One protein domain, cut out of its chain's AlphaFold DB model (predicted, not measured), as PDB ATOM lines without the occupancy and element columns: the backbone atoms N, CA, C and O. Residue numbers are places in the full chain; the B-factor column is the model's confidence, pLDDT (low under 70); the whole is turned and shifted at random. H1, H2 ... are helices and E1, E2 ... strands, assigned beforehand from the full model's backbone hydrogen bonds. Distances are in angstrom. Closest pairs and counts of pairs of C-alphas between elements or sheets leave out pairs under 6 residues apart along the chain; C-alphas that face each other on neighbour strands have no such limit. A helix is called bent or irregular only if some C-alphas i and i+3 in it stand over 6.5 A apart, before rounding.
ATOM      1  N   LYS A 162     231.509 175.358 424.360       89.38
ATOM      2  CA  LYS A 162     231.640 175.953 425.700       89.38
ATOM      3  C   LYS A 162     232.090 177.419 425.635       89.38
ATOM      4  O   LYS A 162     231.493 178.240 426.324       89.38
ATOM      5  N   ARG A 163     233.085 177.760 424.800       90.12
ATOM      6  CA  ARG A 163     233.544 179.149 424.612       90.12
ATOM      7  C   ARG A 163     232.448 180.016 423.999       90.12
ATOM      8  O   ARG A 163     232.131 181.050 424.573       90.12
ATOM      9  N   ILE A 164     231.833 179.581 422.896       92.00
ATOM     10  CA  ILE A 164     230.792 180.362 422.202       92.00
ATOM     11  C   ILE A 164     229.581 180.619 423.113       92.00
ATOM     12  O   ILE A 164     229.125 181.754 423.213       92.00
ATOM     13  N   VAL A 165     229.094 179.602 423.837       92.50
ATOM     14  CA  VAL A 165     227.972 179.769 424.783       92.50
ATOM     15  C   VAL A 165     228.354 180.646 425.981       92.50
ATOM     16  O   VAL A 165     227.507 181.384 426.479       92.50
ATOM     17  N   ASN A 166     229.609 180.610 426.444       92.25
ATOM     18  CA  ASN A 166     230.057 181.508 427.508       92.25
ATOM     19  C   ASN A 166     230.142 182.963 427.027       92.25
ATOM     20  O   ASN A 166     229.629 183.840 427.711       92.25
ATOM     21  N   LEU A 167     230.699 183.204 425.833       91.88
ATOM     22  CA  LEU A 167     230.726 184.533 425.215       91.88
ATOM     23  C   LEU A 167     229.307 185.090 425.046       91.88
ATOM     24  O   LEU A 167     229.066 186.227 425.432       91.88
ATOM     25  N   LEU A 168     228.351 184.283 424.560       92.88
ATOM     26  CA  LEU A 168     226.947 184.700 424.447       92.88
ATOM     27  C   LEU A 168     226.393 185.184 425.797       92.88
ATOM     28  O   LEU A 168     225.817 186.262 425.860       92.88
ATOM     29  N   LYS A 169     226.638 184.451 426.891       92.81
ATOM     30  CA  LYS A 169     226.202 184.851 428.241       92.81
ATOM     31  C   LYS A 169     226.835 186.145 428.760       92.81
ATOM     32  O   LYS A 169     226.241 186.770 429.633       92.81
ATOM     33  N   THR A 170     228.036 186.501 428.302       92.06
ATOM     34  CA  THR A 170     228.792 187.653 428.823       92.06
ATOM     35  C   THR A 170     228.747 188.890 427.931       92.06
ATOM     36  O   THR A 170     228.937 189.986 428.447       92.06
ATOM     37  N   THR A 171     228.541 188.740 426.617       91.62
ATOM     38  CA  THR A 171     228.612 189.855 425.650       91.62
ATOM     39  C   THR A 171     227.351 190.057 424.813       91.62
ATOM     40  O   THR A 171     227.200 191.118 424.209       91.62
ATOM     41  N   CYS A 172     226.431 189.086 424.760       90.81
ATOM     42  CA  CYS A 172     225.159 189.300 424.074       90.81
ATOM     43  C   CYS A 172     224.310 190.325 424.839       90.81
ATOM     44  O   CYS A 172     224.267 190.335 426.069       90.81
ATOM     45  N   ASN A 173     223.651 191.206 424.095       90.88
ATOM     46  CA  ASN A 173     222.853 192.304 424.616       90.88
ATOM     47  C   ASN A 173     221.644 192.553 423.701       90.88
ATOM     48  O   ASN A 173     221.523 191.972 422.620       90.88
ATOM     49  N   GLU A 174     220.768 193.451 424.138       88.31
ATOM     50  CA  GLU A 174     219.554 193.848 423.424       88.31
ATOM     51  C   GLU A 174     219.814 194.320 421.983       88.31
ATOM     52  O   GLU A 174     219.126 193.875 421.067       88.31
ATOM     53  N   LYS A 175     220.866 195.118 421.742       88.56
ATOM     54  CA  LYS A 175     221.228 195.606 420.398       88.56
ATOM     55  C   LYS A 175     221.519 194.465 419.416       88.56
ATOM     56  O   LYS A 175     221.136 194.561 418.251       88.56
ATOM     57  N   TYR A 176     222.179 193.394 419.861       88.69
ATOM     58  CA  TYR A 176     222.408 192.214 419.018       88.69
ATOM     59  C   TYR A 176     221.144 191.359 418.853       88.69
ATOM     60  O   TYR A 176     220.925 190.819 417.771       88.69
ATOM     61  N   MET A 177     220.302 191.249 419.885       85.94
ATOM     62  CA  MET A 177     219.065 190.457 419.831       85.94
ATOM     63  C   MET A 177     217.959 191.103 418.985       85.94
ATOM     64  O   MET A 177     217.229 190.391 418.305       85.94
ATOM     65  N   LEU A 178     217.847 192.432 418.959       83.06
ATOM     66  CA  LEU A 178     216.868 193.131 418.115       83.06
ATOM     67  C   LEU A 178     217.203 193.056 416.611       83.06
ATOM     68  O   LEU A 178     216.321 193.218 415.778       83.06
ATOM     69  N   GLN A 179     218.463 192.787 416.246       80.94
ATOM     70  CA  GLN A 179     218.923 192.766 414.847       80.94
ATOM     71  C   GLN A 179     218.861 191.376 414.176       80.94
ATOM     72  O   GLN A 179     219.377 191.217 413.065       80.94
ATOM     73  N   GLY A 180     218.271 190.356 414.812       81.00
ATOM     74  CA  GLY A 180     217.954 189.078 414.160       81.00
ATOM     75  C   GLY A 180     219.163 188.364 413.533       81.00
ATOM     76  O   GLY A 180     220.179 188.076 414.180       81.00
ATOM     77  N   GLU A 181     219.061 188.074 412.233       78.88
ATOM     78  CA  GLU A 181     220.141 187.466 411.439       78.88
ATOM     79  C   GLU A 181     221.411 188.332 411.402       78.88
ATOM     80  O   GLU A 181     222.525 187.819 411.539       78.88
ATOM     81  N   ILE A 182     221.244 189.648 411.241       82.00
ATOM     82  CA  ILE A 182     222.341 190.618 411.126       82.00
ATOM     83  C   ILE A 182     223.026 190.786 412.484       82.00
ATOM     84  O   ILE A 182     224.252 190.765 412.570       82.00
ATOM     85  N   GLY A 183     222.241 190.864 413.561       86.00
ATOM     86  CA  GLY A 183     222.744 190.902 414.934       86.00
ATOM     87  C   GLY A 183     223.560 189.664 415.294       86.00
ATOM     88  O   GLY A 183     224.611 189.775 415.921       86.00
ATOM     89  N   THR A 184     223.145 188.494 414.797       88.06
ATOM     90  CA  THR A 184     223.906 187.241 414.928       88.06
ATOM     91  C   THR A 184     225.266 187.315 414.228       88.06
ATOM     92  O   THR A 184     226.256 186.816 414.765       88.06
ATOM     93  N   ALA A 185     225.333 187.944 413.051       88.56
ATOM     94  CA  ALA A 185     226.563 188.074 412.272       88.56
ATOM     95  C   ALA A 185     227.533 189.095 412.888       88.56
ATOM     96  O   ALA A 185     228.707 188.779 413.087       88.56
ATOM     97  N   LYS A 186     227.022 190.267 413.290       88.81
ATOM     98  CA  LYS A 186     227.788 191.307 413.996       88.81
ATOM     99  C   LYS A 186     228.348 190.789 415.320       88.81
ATOM    100  O   LYS A 186     229.558 190.803 415.502       88.81
ATOM    101  N   TRP A 187     227.511 190.198 416.183       93.19
ATOM    102  CA  TRP A 187     227.965 189.587 417.443       93.19
ATOM    103  C   TRP A 187     229.072 188.543 417.212       93.19
ATOM    104  O   TRP A 187     230.043 188.463 417.973       93.19
ATOM    105  N   PHE A 188     228.950 187.746 416.143       90.69
ATOM    106  CA  PHE A 188     229.969 186.762 415.805       90.69
ATOM    107  C   PHE A 188     231.296 187.428 415.417       90.69
ATOM    108  O   PHE A 188     232.334 187.024 415.938       90.69
ATOM    109  N   MET A 189     231.284 188.464 414.576       86.88
ATOM    110  CA  MET A 189     232.493 189.199 414.179       86.88
ATOM    111  C   MET A 189     233.111 190.024 415.320       86.88
ATOM    112  O   MET A 189     234.336 190.085 415.450       86.88
ATOM    113  N   ASP A 190     232.289 190.602 416.193       87.00
ATOM    114  CA  ASP A 190     232.730 191.438 417.315       87.00
ATOM    115  C   ASP A 190     233.383 190.622 418.439       87.00
ATOM    116  O   ASP A 190     234.280 191.118 419.125       87.00
ATOM    117  N   HIS A 191     232.959 189.367 418.642       87.25
ATOM    118  CA  HIS A 191     233.352 188.586 419.823       87.25
ATOM    119  C   HIS A 191     233.792 187.147 419.529       87.25
ATOM    120  O   HIS A 191     234.810 186.694 420.047       87.25
ATOM    121  N   ALA A 192     233.034 186.399 418.727       87.00
ATOM    122  CA  ALA A 192     233.258 184.961 418.553       87.00
ATOM    123  C   ALA A 192     234.356 184.613 417.538       87.00
ATOM    124  O   ALA A 192     235.012 183.587 417.694       87.00
ATOM    125  N   CYS A 193     234.543 185.453 416.518       84.19
ATOM    126  CA  CYS A 193     235.489 185.299 415.410       84.19
ATOM    127  C   CYS A 193     236.918 185.744 415.773       84.19
ATOM    128  O   CYS A 193     237.870 185.463 415.046       84.19
ATOM    129  N   ARG A 194     237.082 186.446 416.900       81.25
ATOM    130  CA  ARG A 194     238.363 187.015 417.334       81.25
ATOM    131  C   ARG A 194     239.151 186.046 418.214       81.25
ATOM    132  O   ARG A 194     238.569 185.166 418.852       81.25
ATOM    133  N   ASN A 195     240.472 186.191 418.246       73.06
ATOM    134  CA  ASN A 195     241.352 185.533 419.218       73.06
ATOM    135  C   ASN A 195     241.584 186.426 420.455       73.06
ATOM    136  O   ASN A 195     241.080 187.546 420.528       73.06
ATOM    137  N   ASP A 196     242.379 185.952 421.418       70.38
ATOM    138  CA  ASP A 196     242.670 186.676 422.669       70.38
ATOM    139  C   ASP A 196     243.459 187.989 422.468       70.38
ATOM    140  O   ASP A 196     243.611 188.771 423.403       70.38
ATOM    141  N   ALA A 197     243.965 188.253 421.256       65.19
ATOM    142  CA  ALA A 197     244.570 189.531 420.870       65.19
ATOM    143  C   ALA A 197     243.585 190.478 420.150       65.19
ATOM    144  O   ALA A 197     244.002 191.519 419.650       65.19
ATOM    145  N   GLY A 198     242.301 190.119 420.048       69.06
ATOM    146  CA  GLY A 198     241.274 190.903 419.350       69.06
ATOM    147  C   GLY A 198     241.324 190.818 417.817       69.06
ATOM    148  O   GLY A 198     240.482 191.420 417.145       69.06
ATOM    149  N   LEU A 199     242.266 190.056 417.253       71.50
ATOM    150  CA  LEU A 199     242.416 189.873 415.808       71.50
ATOM    151  C   LEU A 199     241.411 188.844 415.284       71.50
ATOM    152  O   LEU A 199     241.125 187.855 415.960       71.50
ATOM    153  N   ILE A 200     240.907 189.064 414.069       74.94
ATOM    154  CA  ILE A 200     240.059 188.108 413.344       74.94
ATOM    155  C   ILE A 200     240.858 186.817 413.112       74.94
ATOM    156  O   ILE A 200     241.992 186.860 412.641       74.94
ATOM    157  N   ALA A 201     240.274 185.673 413.472       79.12
ATOM    158  CA  ALA A 201     240.961 184.380 413.504       79.12
ATOM    159  C   ALA A 201     240.369 183.324 412.547       79.12
ATOM    160  O   ALA A 201     240.856 182.195 412.484       79.12
ATOM    161  N   LEU A 202     239.335 183.700 411.788       80.69
ATOM    162  CA  LEU A 202     238.819 182.966 410.633       80.69
ATOM    163  C   LEU A 202     239.162 183.751 409.366       80.69
ATOM    164  O   LEU A 202     238.927 184.954 409.313       80.69
ATOM    165  N   GLN A 203     239.670 183.068 408.346       82.75
ATOM    166  CA  GLN A 203     239.956 183.642 407.031       82.75
ATOM    167  C   GLN A 203     239.147 182.904 405.969       82.75
ATOM    168  O   GLN A 203     239.187 181.671 405.915       82.75
ATOM    169  N   THR A 204     238.446 183.623 405.097       82.94
ATOM    170  CA  THR A 204     237.747 183.007 403.963       82.94
ATOM    171  C   THR A 204     238.735 182.733 402.837       82.94
ATOM    172  O   THR A 204     239.406 183.637 402.354       82.94
ATOM    173  N   THR A 205     238.826 181.469 402.419       80.00
ATOM    174  CA  THR A 205     239.754 181.007 401.370       80.00
ATOM    175  C   THR A 205     239.081 180.716 400.038       80.00
ATOM    176  O   THR A 205     239.759 180.520 399.040       80.00
ATOM    177  N   ASP A 206     237.751 180.649 400.016       77.81
ATOM    178  CA  ASP A 206     236.968 180.545 398.786       77.81
ATOM    179  C   ASP A 206     235.588 181.163 399.041       77.81
ATOM    180  O   ASP A 206     234.793 180.603 399.806       77.81
ATOM    181  N   ARG A 207     235.319 182.320 398.424       78.31
ATOM    182  CA  ARG A 207     234.062 183.075 398.572       78.31
ATOM    183  C   ARG A 207     232.881 182.349 397.913       78.31
ATOM    184  O   ARG A 207     231.800 182.299 398.497       78.31
ATOM    185  N   ARG A 208     233.097 181.696 396.759       76.38
ATOM    186  CA  ARG A 208     232.064 180.938 396.018       76.38
ATOM    187  C   ARG A 208     231.661 179.660 396.763       76.38
ATOM    188  O   ARG A 208     230.472 179.386 396.920       76.38
ATOM    189  N   ARG A 209     232.630 178.902 397.290       75.25
ATOM    190  CA  ARG A 209     232.393 177.689 398.105       75.25
ATOM    191  C   ARG A 209     232.161 177.979 399.593       75.25
ATOM    192  O   ARG A 209     231.860 177.052 400.346       75.25
ATOM    193  N   LYS A 210     232.285 179.242 400.018       84.38
ATOM    194  CA  LYS A 210     232.110 179.713 401.403       84.38
ATOM    195  C   LYS A 210     232.942 178.895 402.388       84.38
ATOM    196  O   LYS A 210     232.411 178.347 403.357       84.38
ATOM    197  N   THR A 211     234.230 178.727 402.098       84.31
ATOM    198  CA  THR A 211     235.133 177.952 402.962       84.31
ATOM    199  C   THR A 211     236.040 178.868 403.760       84.31
ATOM    200  O   THR A 211     236.653 179.777 403.203       84.31
ATOM    201  N   LEU A 212     236.120 178.605 405.064       86.12
ATOM    202  CA  LEU A 212     236.915 179.366 406.013       86.12
ATOM    203  C   LEU A 212     237.996 178.468 406.611       86.12
ATOM    204  O   LEU A 212     237.732 177.297 406.904       86.12
ATOM    205  N   LYS A 213     239.191 179.014 406.826       85.56
ATOM    206  CA  LYS A 213     240.275 178.371 407.574       85.56
ATOM    207  C   LYS A 213     240.522 179.087 408.897       85.56
ATOM    208  O   LYS A 213     240.291 180.288 409.009       85.56
ATOM    209  N   TYR A 214     240.991 178.332 409.882       84.69
ATOM    210  CA  TYR A 214     241.491 178.830 411.164       84.69
ATOM    211  C   TYR A 214     242.610 177.916 411.667       84.69
ATOM    212  O   TYR A 214     242.692 176.756 411.263       84.69
ATOM    213  N   ILE A 215     243.457 178.430 412.551       80.38
ATOM    214  CA  ILE A 215     244.437 177.637 413.303       80.38
ATOM    215  C   ILE A 215     243.782 177.227 414.626       80.38
ATOM    216  O   ILE A 215     243.202 178.087 415.283       80.38
ATOM    217  N   ASP A 216     243.824 175.953 415.020       79.25
ATOM    218  CA  ASP A 216     243.255 175.500 416.302       79.25
ATOM    219  C   ASP A 216     244.255 175.565 417.481       79.25
ATOM    220  O   ASP A 216     245.379 176.040 417.343       79.25
ATOM    221  N   GLU A 217     243.841 175.093 418.664       78.50
ATOM    222  CA  GLU A 217     244.664 175.021 419.891       78.50
ATOM    223  C   GLU A 217     245.977 174.232 419.747       78.50
ATOM    224  O   GLU A 217     246.856 174.363 420.597       78.50
ATOM    225  N   ARG A 218     246.110 173.393 418.714       79.00
ATOM    226  CA  ARG A 218     247.289 172.553 418.447       79.00
ATOM    227  C   ARG A 218     248.178 173.124 417.345       79.00
ATOM    228  O   ARG A 218     249.083 172.438 416.890       79.00
ATOM    229  N   GLU A 219     247.883 174.348 416.913       76.88
ATOM    230  CA  GLU A 219     248.483 175.006 415.752       76.88
ATOM    231  C   GLU A 219     248.175 174.308 414.408       76.88
ATOM    232  O   GLU A 219     248.737 174.654 413.367       76.88
ATOM    233  N   ASP A 220     247.202 173.384 414.384       78.00
ATOM    234  CA  ASP A 220     246.753 172.737 413.154       78.00
ATOM    235  C   ASP A 220     245.867 173.693 412.336       78.00
ATOM    236  O   ASP A 220     244.852 174.204 412.820       78.00
ATOM    237  N   ALA A 221     246.153 173.831 411.039       81.69
ATOM    238  CA  ALA A 221     245.234 174.474 410.104       81.69
ATOM    239  C   ALA A 221     243.971 173.612 409.901       81.69
ATOM    240  O   ALA A 221     244.016 172.529 409.309       81.69
ATOM    241  N   LYS A 222     242.818 174.103 410.363       85.75
ATOM    242  CA  LYS A 222     241.493 173.504 410.148       85.75
ATOM    243  C   LYS A 222     240.709 174.292 409.102       85.75
ATOM    244  O   LYS A 222     240.919 175.486 408.906       85.75
ATOM    245  N   GLN A 223     239.759 173.620 408.457       88.00
ATOM    246  CA  GLN A 223     238.832 174.218 407.497       88.00
ATOM    247  C   GLN A 223     237.388 173.912 407.906       88.00
ATOM    248  O   GLN A 223     237.071 172.800 408.332       88.00
ATOM    249  N   ILE A 224     236.499 174.892 407.759       86.81
ATOM    250  CA  ILE A 224     235.062 174.752 407.985       86.81
ATOM    251  C   ILE A 224     234.295 175.386 406.820       86.81
ATOM    252  O   ILE A 224     234.634 176.461 406.333       86.81
ATOM    253  N   THR A 225     233.257 174.706 406.337       89.56
ATOM    254  CA  THR A 225     232.342 175.277 405.341       89.56
ATOM    255  C   THR A 225     231.322 176.174 406.033       89.56
ATOM    256  O   THR A 225     230.895 175.879 407.152       89.56
ATOM    257  N   GLY A 226     230.869 177.233 405.365       86.56
ATOM    258  CA  GLY A 226     229.889 178.170 405.911       86.56
ATOM    259  C   GLY A 226     228.614 177.473 406.397       86.56
ATOM    260  O   GLY A 226     228.146 177.743 407.494       86.56
ATOM    261  N   ASN A 227     228.123 176.468 405.667       87.81
ATOM    262  CA  ASN A 227     226.965 175.664 406.087       87.81
ATOM    263  C   ASN A 227     227.216 174.885 407.395       87.81
ATOM    264  O   ASN A 227     226.295 174.700 408.194       87.81
ATOM    265  N   ASN A 228     228.445 174.416 407.633       90.00
ATOM    266  CA  ASN A 228     228.810 173.731 408.874       90.00
ATOM    267  C   ASN A 228     229.022 174.727 410.023       90.00
ATOM    268  O   ASN A 228     228.582 174.446 411.139       90.00
ATOM    269  N   LEU A 229     229.605 175.901 409.749       90.12
ATOM    270  CA  LEU A 229     229.710 177.001 410.711       90.12
ATOM    271  C   LEU A 229     228.318 177.485 411.146       90.12
ATOM    272  O   LEU A 229     228.043 177.542 412.340       90.12
ATOM    273  N   GLN A 230     227.407 177.718 410.198       90.44
ATOM    274  CA  GLN A 230     226.012 178.089 410.453       90.44
ATOM    275  C   GLN A 230     225.347 177.089 411.410       90.44
ATOM    276  O   GLN A 230     224.940 177.465 412.507       90.44
ATOM    277  N   LYS A 231     225.341 175.792 411.055       90.44
ATOM    278  CA  LYS A 231     224.796 174.704 411.893       90.44
ATOM    279  C   LYS A 231     225.437 174.642 413.283       90.44
ATOM    280  O   LYS A 231     224.769 174.264 414.248       90.44
ATOM    281  N   TYR A 232     226.722 174.967 413.398       91.31
ATOM    282  CA  TYR A 232     227.433 174.989 414.673       91.31
ATOM    283  C   TYR A 232     226.989 176.157 415.561       91.31
ATOM    284  O   TYR A 232     226.694 175.956 416.741       91.31
ATOM    285  N   ILE A 233     226.854 177.355 414.992       91.75
ATOM    286  CA  ILE A 233     226.392 178.541 415.718       91.75
ATOM    287  C   ILE A 233     224.907 178.426 416.084       91.75
ATOM    288  O   ILE A 233     224.563 178.726 417.226       91.75
ATOM    289  N   THR A 234     224.051 177.847 415.228       91.00
ATOM    290  CA  THR A 234     222.665 177.481 415.600       91.00
ATOM    291  C   THR A 234     222.638 176.593 416.850       91.00
ATOM    292  O   THR A 234     221.878 176.846 417.781       91.00
ATOM    293  N   LYS A 235     223.508 175.573 416.922       92.00
ATOM    294  CA  LYS A 235     223.607 174.690 418.099       92.00
ATOM    295  C   LYS A 235     224.075 175.419 419.361       92.00
ATOM    296  O   LYS A 235     223.665 175.017 420.447       92.00
ATOM    297  N   CYS A 236     224.921 176.442 419.241       92.44
ATOM    298  CA  CYS A 236     225.363 177.258 420.376       92.44
ATOM    299  C   CYS A 236     224.246 178.199 420.854       92.44
ATOM    300  O   CYS A 236     223.969 178.268 422.050       92.44
ATOM    301  N   LEU A 237     223.543 178.859 419.929       90.44
ATOM    302  CA  LEU A 237     222.404 179.727 420.244       90.44
ATOM    303  C   LEU A 237     221.257 178.946 420.899       90.44
ATOM    304  O   LEU A 237     220.708 179.405 421.894       90.44
ATOM    305  N   ASN A 238     220.968 177.728 420.437       90.25
ATOM    306  CA  ASN A 238     219.956 176.857 421.053       90.25
ATOM    307  C   ASN A 238     220.301 176.411 422.487       90.25
ATOM    308  O   ASN A 238     219.401 176.033 423.238       90.25
ATOM    309  N   ASP A 239     221.578 176.436 422.884       90.94
ATOM    310  CA  ASP A 239     221.964 176.244 424.287       90.94
ATOM    311  C   ASP A 239     221.854 177.555 425.070       90.94
ATOM    312  O   ASP A 239     221.395 177.547 426.210       90.94
ATOM    313  N   TYR A 240     222.239 178.683 424.462       91.06
ATOM    314  CA  TYR A 240     222.136 180.009 425.072       91.06
ATOM    315  C   TYR A 240     220.683 180.410 425.374       91.06
ATOM    316  O   TYR A 240     220.412 180.902 426.467       91.06
ATOM    317  N   ARG A 241     219.731 180.087 424.487       89.44
ATOM    318  CA  ARG A 241     218.282 180.287 424.699       89.44
ATOM    319  C   ARG A 241     217.727 179.603 425.956       89.44
ATOM    320  O   ARG A 241     216.682 179.990 426.450       89.44
ATOM    321  N   LYS A 242     218.424 178.598 426.499       89.19
ATOM    322  CA  LYS A 242     218.034 177.875 427.727       89.19
ATOM    323  C   LYS A 242     218.620 178.494 429.001       89.19
ATOM    324  O   LYS A 242     218.605 177.860 430.054       89.19
ATOM    325  N   THR A 243     219.222 179.678 428.906       90.06
ATOM    326  CA  THR A 243     219.959 180.314 430.006       90.06
ATOM    327  C   THR A 243     219.175 181.477 430.593       90.06
ATOM    328  O   THR A 243     218.453 182.175 429.885       90.06
ATOM    329  N   SER A 244     219.353 181.732 431.890       90.62
ATOM    330  CA  SER A 244     218.710 182.868 432.555       90.62
ATOM    331  C   SER A 244     219.166 184.217 431.994       90.62
ATOM    332  O   SER A 244     218.404 185.174 432.051       90.62
ATOM    333  N   GLN A 245     220.379 184.296 431.431       91.19
ATOM    334  CA  GLN A 245     220.888 185.496 430.759       91.19
ATOM    335  C   GLN A 245     220.063 185.842 429.513       91.19
ATOM    336  O   GLN A 245     219.713 187.002 429.329       91.19
ATOM    337  N   TYR A 246     219.718 184.838 428.699       89.00
ATOM    338  CA  TYR A 246     218.881 185.035 427.517       89.00
ATOM    339  C   TYR A 246     217.487 185.536 427.899       89.00
ATOM    340  O   TYR A 246     217.058 186.577 427.407       89.00
ATOM    341  N   ASN A 247     216.828 184.844 428.836       87.31
ATOM    342  CA  ASN A 247     215.494 185.222 429.305       87.31
ATOM    343  C   ASN A 247     215.501 186.645 429.883       87.31
ATOM    344  O   ASN A 247     214.707 187.470 429.464       87.31
ATOM    345  N   ALA A 248     216.482 186.994 430.721       88.56
ATOM    346  CA  ALA A 248     216.592 188.332 431.305       88.56
ATOM    347  C   ALA A 248     216.837 189.472 430.292       88.56
ATOM    348  O   ALA A 248     216.698 190.638 430.665       88.56
ATOM    349  N   ILE A 249     217.235 189.178 429.047       86.75
ATOM    350  CA  ILE A 249     217.292 190.165 427.954       86.75
ATOM    351  C   ILE A 249     215.986 190.131 427.150       86.75
ATOM    352  O   ILE A 249     215.426 191.188 426.880       86.75
ATOM    353  N   ALA A 250     215.470 188.944 426.818       84.44
ATOM    354  CA  ALA A 250     214.198 188.791 426.113       84.44
ATOM    355  C   ALA A 250     213.026 189.428 426.884       84.44
ATOM    356  O   ALA A 250     212.243 190.166 426.296       84.44
ATOM    357  N   ASP A 251     212.955 189.225 428.202       84.94
ATOM    358  CA  ASP A 251     211.936 189.805 429.082       84.94
ATOM    359  C   ASP A 251     212.012 191.342 429.085       84.94
ATOM    360  O   ASP A 251     210.988 192.005 428.952       84.94
ATOM    361  N   LYS A 252     213.223 191.924 429.129       86.69
ATOM    362  CA  LYS A 252     213.422 193.386 429.042       86.69
ATOM    363  C   LYS A 252     212.956 193.962 427.713       86.69
ATOM    364  O   LYS A 252     212.332 195.020 427.708       86.69
ATOM    365  N   ILE A 253     213.245 193.279 426.606       83.12
ATOM    366  CA  ILE A 253     212.769 193.694 425.284       83.12
ATOM    367  C   ILE A 253     211.236 193.615 425.256       83.12
ATOM    368  O   ILE A 253     210.573 194.590 424.917       83.12
ATOM    369  N   ASN A 254     210.659 192.494 425.691       80.00
ATOM    370  CA  ASN A 254     209.207 192.300 425.713       80.00
ATOM    371  C   ASN A 254     208.481 193.336 426.590       80.00
ATOM    372  O   ASN A 254     207.413 193.803 426.204       80.00
ATOM    373  N   ASP A 255     209.050 193.727 427.735       82.81
ATOM    374  CA  ASP A 255     208.500 194.798 428.575       82.81
ATOM    375  C   ASP A 255     208.691 196.197 427.959       82.81
ATOM    376  O   ASP A 255     207.813 197.043 428.112       82.81
ATOM    377  N   THR A 256     209.785 196.442 427.229       82.81
ATOM    378  CA  THR A 256     210.060 197.735 426.569       82.81
ATOM    379  C   THR A 256     209.149 197.977 425.359       82.81
ATOM    380  O   THR A 256     208.711 199.102 425.135       82.81
ATOM    381  N   TYR A 257     208.821 196.927 424.600       74.31
ATOM    382  CA  TYR A 257     208.029 197.006 423.361       74.31
ATOM    383  C   TYR A 257     206.582 196.495 423.511       74.31
ATOM    384  O   TYR A 257     205.873 196.311 422.517       74.31
ATOM    385  N   LYS A 258     206.127 196.297 424.753       68.88
ATOM    386  CA  LYS A 258     204.868 195.638 425.144       68.88
ATOM    387  C   LYS A 258     203.602 196.167 424.464       68.88
ATOM    388  O   LYS A 258     202.728 195.378 424.120       68.88
ATOM    389  N   ASP A 259     203.539 197.480 424.251       63.88
ATOM    390  CA  ASP A 259     202.373 198.189 423.704       63.88
ATOM    391  C   ASP A 259     202.524 198.550 422.209       63.88
ATOM    392  O   ASP A 259     201.734 199.317 421.663       63.88
ATOM    393  N   THR A 260     203.536 198.003 421.527       64.38
ATOM    394  CA  THR A 260     203.781 198.220 420.088       64.38
ATOM    395  C   THR A 260     203.505 196.955 419.276       64.38
ATOM    396  O   THR A 260     203.637 195.843 419.792       64.38
ATOM    397  N   ASP A 261     203.184 197.082 417.982       55.66
ATOM    398  CA  ASP A 261     202.983 195.919 417.096       55.66
ATOM    399  C   ASP A 261     204.244 195.042 416.929       55.66
ATOM    400  O   ASP A 261     204.136 193.860 416.600       55.66
ATOM    401  N   PHE A 262     205.429 195.557 417.288       54.69
ATOM    402  CA  PHE A 262     206.657 194.765 417.450       54.69
ATOM    403  C   PHE A 262     206.490 193.572 418.408       54.69
ATOM    404  O   PHE A 262     207.097 192.525 418.179       54.69
ATOM    405  N   SER A 263     205.624 193.676 419.424       50.88
ATOM    406  CA  SER A 263     205.312 192.576 420.355       50.88
ATOM    407  C   SER A 263     204.726 191.330 419.669       50.88
ATOM    408  O   SER A 263     204.855 190.222 420.189       50.88
ATOM    409  N   LYS A 264     204.114 191.486 418.485       49.66
ATOM    410  CA  LYS A 264     203.572 190.385 417.667       49.66
ATOM    411  C   LYS A 264     204.588 189.840 416.655       49.66
ATOM    412  O   LYS A 264     204.399 188.736 416.148       49.66
ATOM    413  N   LEU A 265     205.635 190.611 416.347       48.97
ATOM    414  CA  LEU A 265     206.617 190.311 415.300       48.97
ATOM    415  C   LEU A 265     207.825 189.507 415.794       48.97
ATOM    416  O   LEU A 265     208.446 188.818 414.990       48.97
ATOM    417  N   LEU A 266     208.157 189.558 417.089       53.06
ATOM    418  CA  LEU A 266     209.264 188.778 417.648       53.06
ATOM    419  C   LEU A 266     208.763 187.551 418.408       53.06
ATOM    420  O   LEU A 266     208.411 187.626 419.587       53.06
ATOM    421  N   LYS A 267     208.834 186.372 417.778       55.81
ATOM    422  CA  LYS A 267     208.822 185.130 418.560       55.81
ATOM    423  C   LYS A 267     210.153 185.002 419.299       55.81
ATOM    424  O   LYS A 267     211.214 185.321 418.760       55.81
ATOM    425  N   ALA A 268     210.121 184.418 420.498       48.66
ATOM    426  CA  ALA A 268     211.321 184.095 421.281       48.66
ATOM    427  C   ALA A 268     212.350 183.236 420.513       48.66
ATOM    428  O   ALA A 268     213.514 183.166 420.889       48.66
ATOM    429  N   ASP A 269     211.954 182.616 419.400       51.88
ATOM    430  CA  ASP A 269     212.836 181.827 418.551       51.88
ATOM    431  C   ASP A 269     213.549 182.603 417.426       51.88
ATOM    432  O   ASP A 269     214.388 182.019 416.729       51.88
ATOM    433  N   GLU A 270     213.264 183.896 417.246       60.53
ATOM    434  CA  GLU A 270     213.650 184.670 416.050       60.53
ATOM    435  C   GLU A 270     214.710 185.768 416.328       60.53
ATOM    436  O   GLU A 270     215.433 186.147 415.408       60.53
ATOM    437  N   PHE A 271     214.934 186.174 417.589       67.94
ATOM    438  CA  PHE A 271     215.921 187.205 417.999       67.94
ATOM    439  C   PHE A 271     217.357 187.006 417.469       67.94
ATOM    440  O   PHE A 271     218.057 187.959 417.156       67.94
ATOM    441  N   MET A 272     217.846 185.766 417.393       77.50
ATOM    442  CA  MET A 272     219.177 185.467 416.845       77.50
ATOM    443  C   MET A 272     219.157 184.112 416.151       77.50
ATOM    444  O   MET A 272     219.022 183.072 416.810       77.50
ATOM    445  N   HIS A 273     219.295 184.113 414.827       77.38
ATOM    446  CA  HIS A 273     219.355 182.909 414.009       77.38
ATOM    447  C   HIS A 273     220.335 183.098 412.831       77.38
ATOM    448  O   HIS A 273     220.188 184.028 412.043       77.38
ATOM    449  N   PRO A 274     221.360 182.239 412.680       80.00
ATOM    450  CA  PRO A 274     222.308 182.357 411.583       80.00
ATOM    451  C   PRO A 274     221.695 181.736 410.321       80.00
ATOM    452  O   PRO A 274     221.458 180.526 410.267       80.00
ATOM    453  N   ASN A 275     221.448 182.562 409.304       80.25
ATOM    454  CA  ASN A 275     220.903 182.159 408.004       80.25
ATOM    455  C   ASN A 275     221.933 182.354 406.862       80.25
ATOM    456  O   ASN A 275     223.121 182.579 407.107       80.25
ATOM    457  N   ARG A 276     221.510 182.296 405.592       77.81
ATOM    458  CA  ARG A 276     222.379 182.555 404.428       77.81
ATOM    459  C   ARG A 276     223.040 183.943 404.484       77.81
ATOM    460  O   ARG A 276     224.206 184.038 404.104       77.81
ATOM    461  N   LYS A 277     222.342 184.970 405.002       80.69
ATOM    462  CA  LYS A 277     222.881 186.333 405.206       80.69
ATOM    463  C   LYS A 277     224.060 186.351 406.189       80.69
ATOM    464  O   LYS A 277     225.093 186.926 405.875       80.69
ATOM    465  N   PHE A 278     223.950 185.631 407.312       85.69
ATOM    466  CA  PHE A 278     225.021 185.481 408.313       85.69
ATOM    467  C   PHE A 278     226.325 184.944 407.701       85.69
ATOM    468  O   PHE A 278     227.400 185.466 407.982       85.69
ATOM    469  N   ILE A 279     226.236 183.937 406.823       85.19
ATOM    470  CA  ILE A 279     227.425 183.380 406.162       85.19
ATOM    471  C   ILE A 279     227.981 184.303 405.078       85.19
ATOM    472  O   ILE A 279     229.197 184.367 404.953       85.19
ATOM    473  N   ASN A 280     227.141 185.009 404.308       84.56
ATOM    474  CA  ASN A 280     227.643 186.017 403.363       84.56
ATOM    475  C   ASN A 280     228.468 187.074 404.111       84.56
ATOM    476  O   ASN A 280     229.649 187.215 403.827       84.56
ATOM    477  N   TYR A 281     227.878 187.690 405.142       84.75
ATOM    478  CA  TYR A 281     228.517 188.738 405.939       84.75
ATOM    479  C   TYR A 281     229.880 188.306 406.500       84.75
ATOM    480  O   TYR A 281     230.875 188.991 406.304       84.75
ATOM    481  N   ILE A 282     229.963 187.125 407.128       85.25
ATOM    482  CA  ILE A 282     231.247 186.612 407.638       85.25
ATOM    483  C   ILE A 282     232.227 186.333 406.496       85.25
ATOM    484  O   ILE A 282     233.410 186.623 406.644       85.25
ATOM    485  N   CYS A 283     231.781 185.755 405.377       83.69
ATOM    486  CA  CYS A 283     232.668 185.511 404.243       83.69
ATOM    487  C   CYS A 283     233.248 186.813 403.690       83.69
ATOM    488  O   CYS A 283     234.446 186.855 403.444       83.69
ATOM    489  N   ASP A 284     232.431 187.853 403.534       82.56
ATOM    490  CA  ASP A 284     232.845 189.141 402.978       82.56
ATOM    491  C   ASP A 284     233.808 189.881 403.930       82.56
ATOM    492  O   ASP A 284     234.878 190.308 403.503       82.56
ATOM    493  N   GLU A 285     233.513 189.915 405.235       79.88
ATOM    494  CA  GLU A 285     234.362 190.540 406.272       79.88
ATOM    495  C   GLU A 285     235.664 189.767 406.579       79.88
ATOM    496  O   GLU A 285     236.610 190.322 407.137       79.88
ATOM    497  N   THR A 286     235.731 188.467 406.263       79.44
ATOM    498  CA  THR A 286     236.930 187.627 406.488       79.44
ATOM    499  C   THR A 286     237.671 187.263 405.202       79.44
ATOM    500  O   THR A 286     238.649 186.505 405.244       79.44
ATOM    501  N   TYR A 287     237.225 187.766 404.049       79.44
ATOM    502  CA  TYR A 287     237.937 187.612 402.789       79.44
ATOM    503  C   TYR A 287     239.032 188.672 402.707       79.44
ATOM    504  O   TYR A 287     238.767 189.867 402.593       79.44
TER     505      TYR A 287
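What this domain is: This is residues 162 to 287 of the 367 residues of an uncharacterized protein of viral metagenome (UniProt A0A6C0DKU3). Crossed helices form an elongated body, with H3 in the middle, H1, H4 and H7 round it and H2 at its beginning; a small three-stranded antiparallel sheet lies at one end of the long axis, and H5 with the short H6 at the other. H7 covers part of the sheet, while residues 256 to 261 stick out at the helical end. The 126 printed residues have seven named helices and three named strands, in the order H1 H2 H3 E1 E2 E3 H4 H5 H6 H7, and the class is mostly helix. The whole is compact by its radius of gyration of the C-alphas, 15.4 A, yet elongated in outline, spanning 50 by 28 by 22 A.

Where its parts are: H1, residues 162 to 171, begins at C-alpha 162 (231.640, 175.953, 425.700) and is 14.2 A long. H2 is residues 174 to 178, and H3, residues 180 to 192, measures 16.4 A. H3 is neither bent nor irregular, but only just: C-alphas 189 and 192 are 6.1 A apart. E1, residues 203 to 206, E2, residues 211 to 215, and E3, residues 221 to 225, form a meander, each strand the antiparallel neighbour of the one before. H4, residues 226 to 240, begins at C-alpha 226 (229.889, 178.170, 405.911) and measures 20.8 A. H5, residues 244 to 256, measures 18.2 A. H6 is residues 262 to 265, and H7, residues 276 to 285, ends at C-alpha 285 (234.362, 190.540, 406.272).

How they stand to each other: H3 is the hub. It touches H7, closest at the C-alphas of Ala 185 and Phe 278, 5.0 A. With residues 191 to 192 alone it touches H1, closest at C-alphas 192 and 164, 6.4 A, about perpendicular at 73 degrees. With residues 183 to 187 alone it touches H2, C-alphas 183 and 176 being closest at 4.3 A. H4 touches H1 with residues 236 to 240 alone, closest at C-alphas 236 and 165, 5.7 A, at a steep tilt of 65 degrees. H2 and H5 only just touch, with 3 pairs of C-alphas within 8 A, closest at Glu 174 and Ile 249, 6.3 A. H5 and H6 are close but not clearly touching, at C-alphas 254 and 263, 6.6 A. In the hairpin E1 and E2, N 203 and O 213 are within hydrogen-bond range at 2.9 A; in the hairpin E2 and E3, N 222 and O 214 are at 2.8 A. H7 is on the sheet at a height of 10.4 A; H4 only grazes it with residues 226 to 230. Every O i to N i+4 pair is within range in H1, H2, H3 and H7; H4 has 10 of 11, H5 8 of 9, and H6 is too short for one.

The domain as a whole: The farthest C-alphas, of Asp 220 and Asp 259, are 52.2 A apart. The printed part has no cut, and no link is long. Residues 197 to 198 and 258 to 271 have pLDDT under 70.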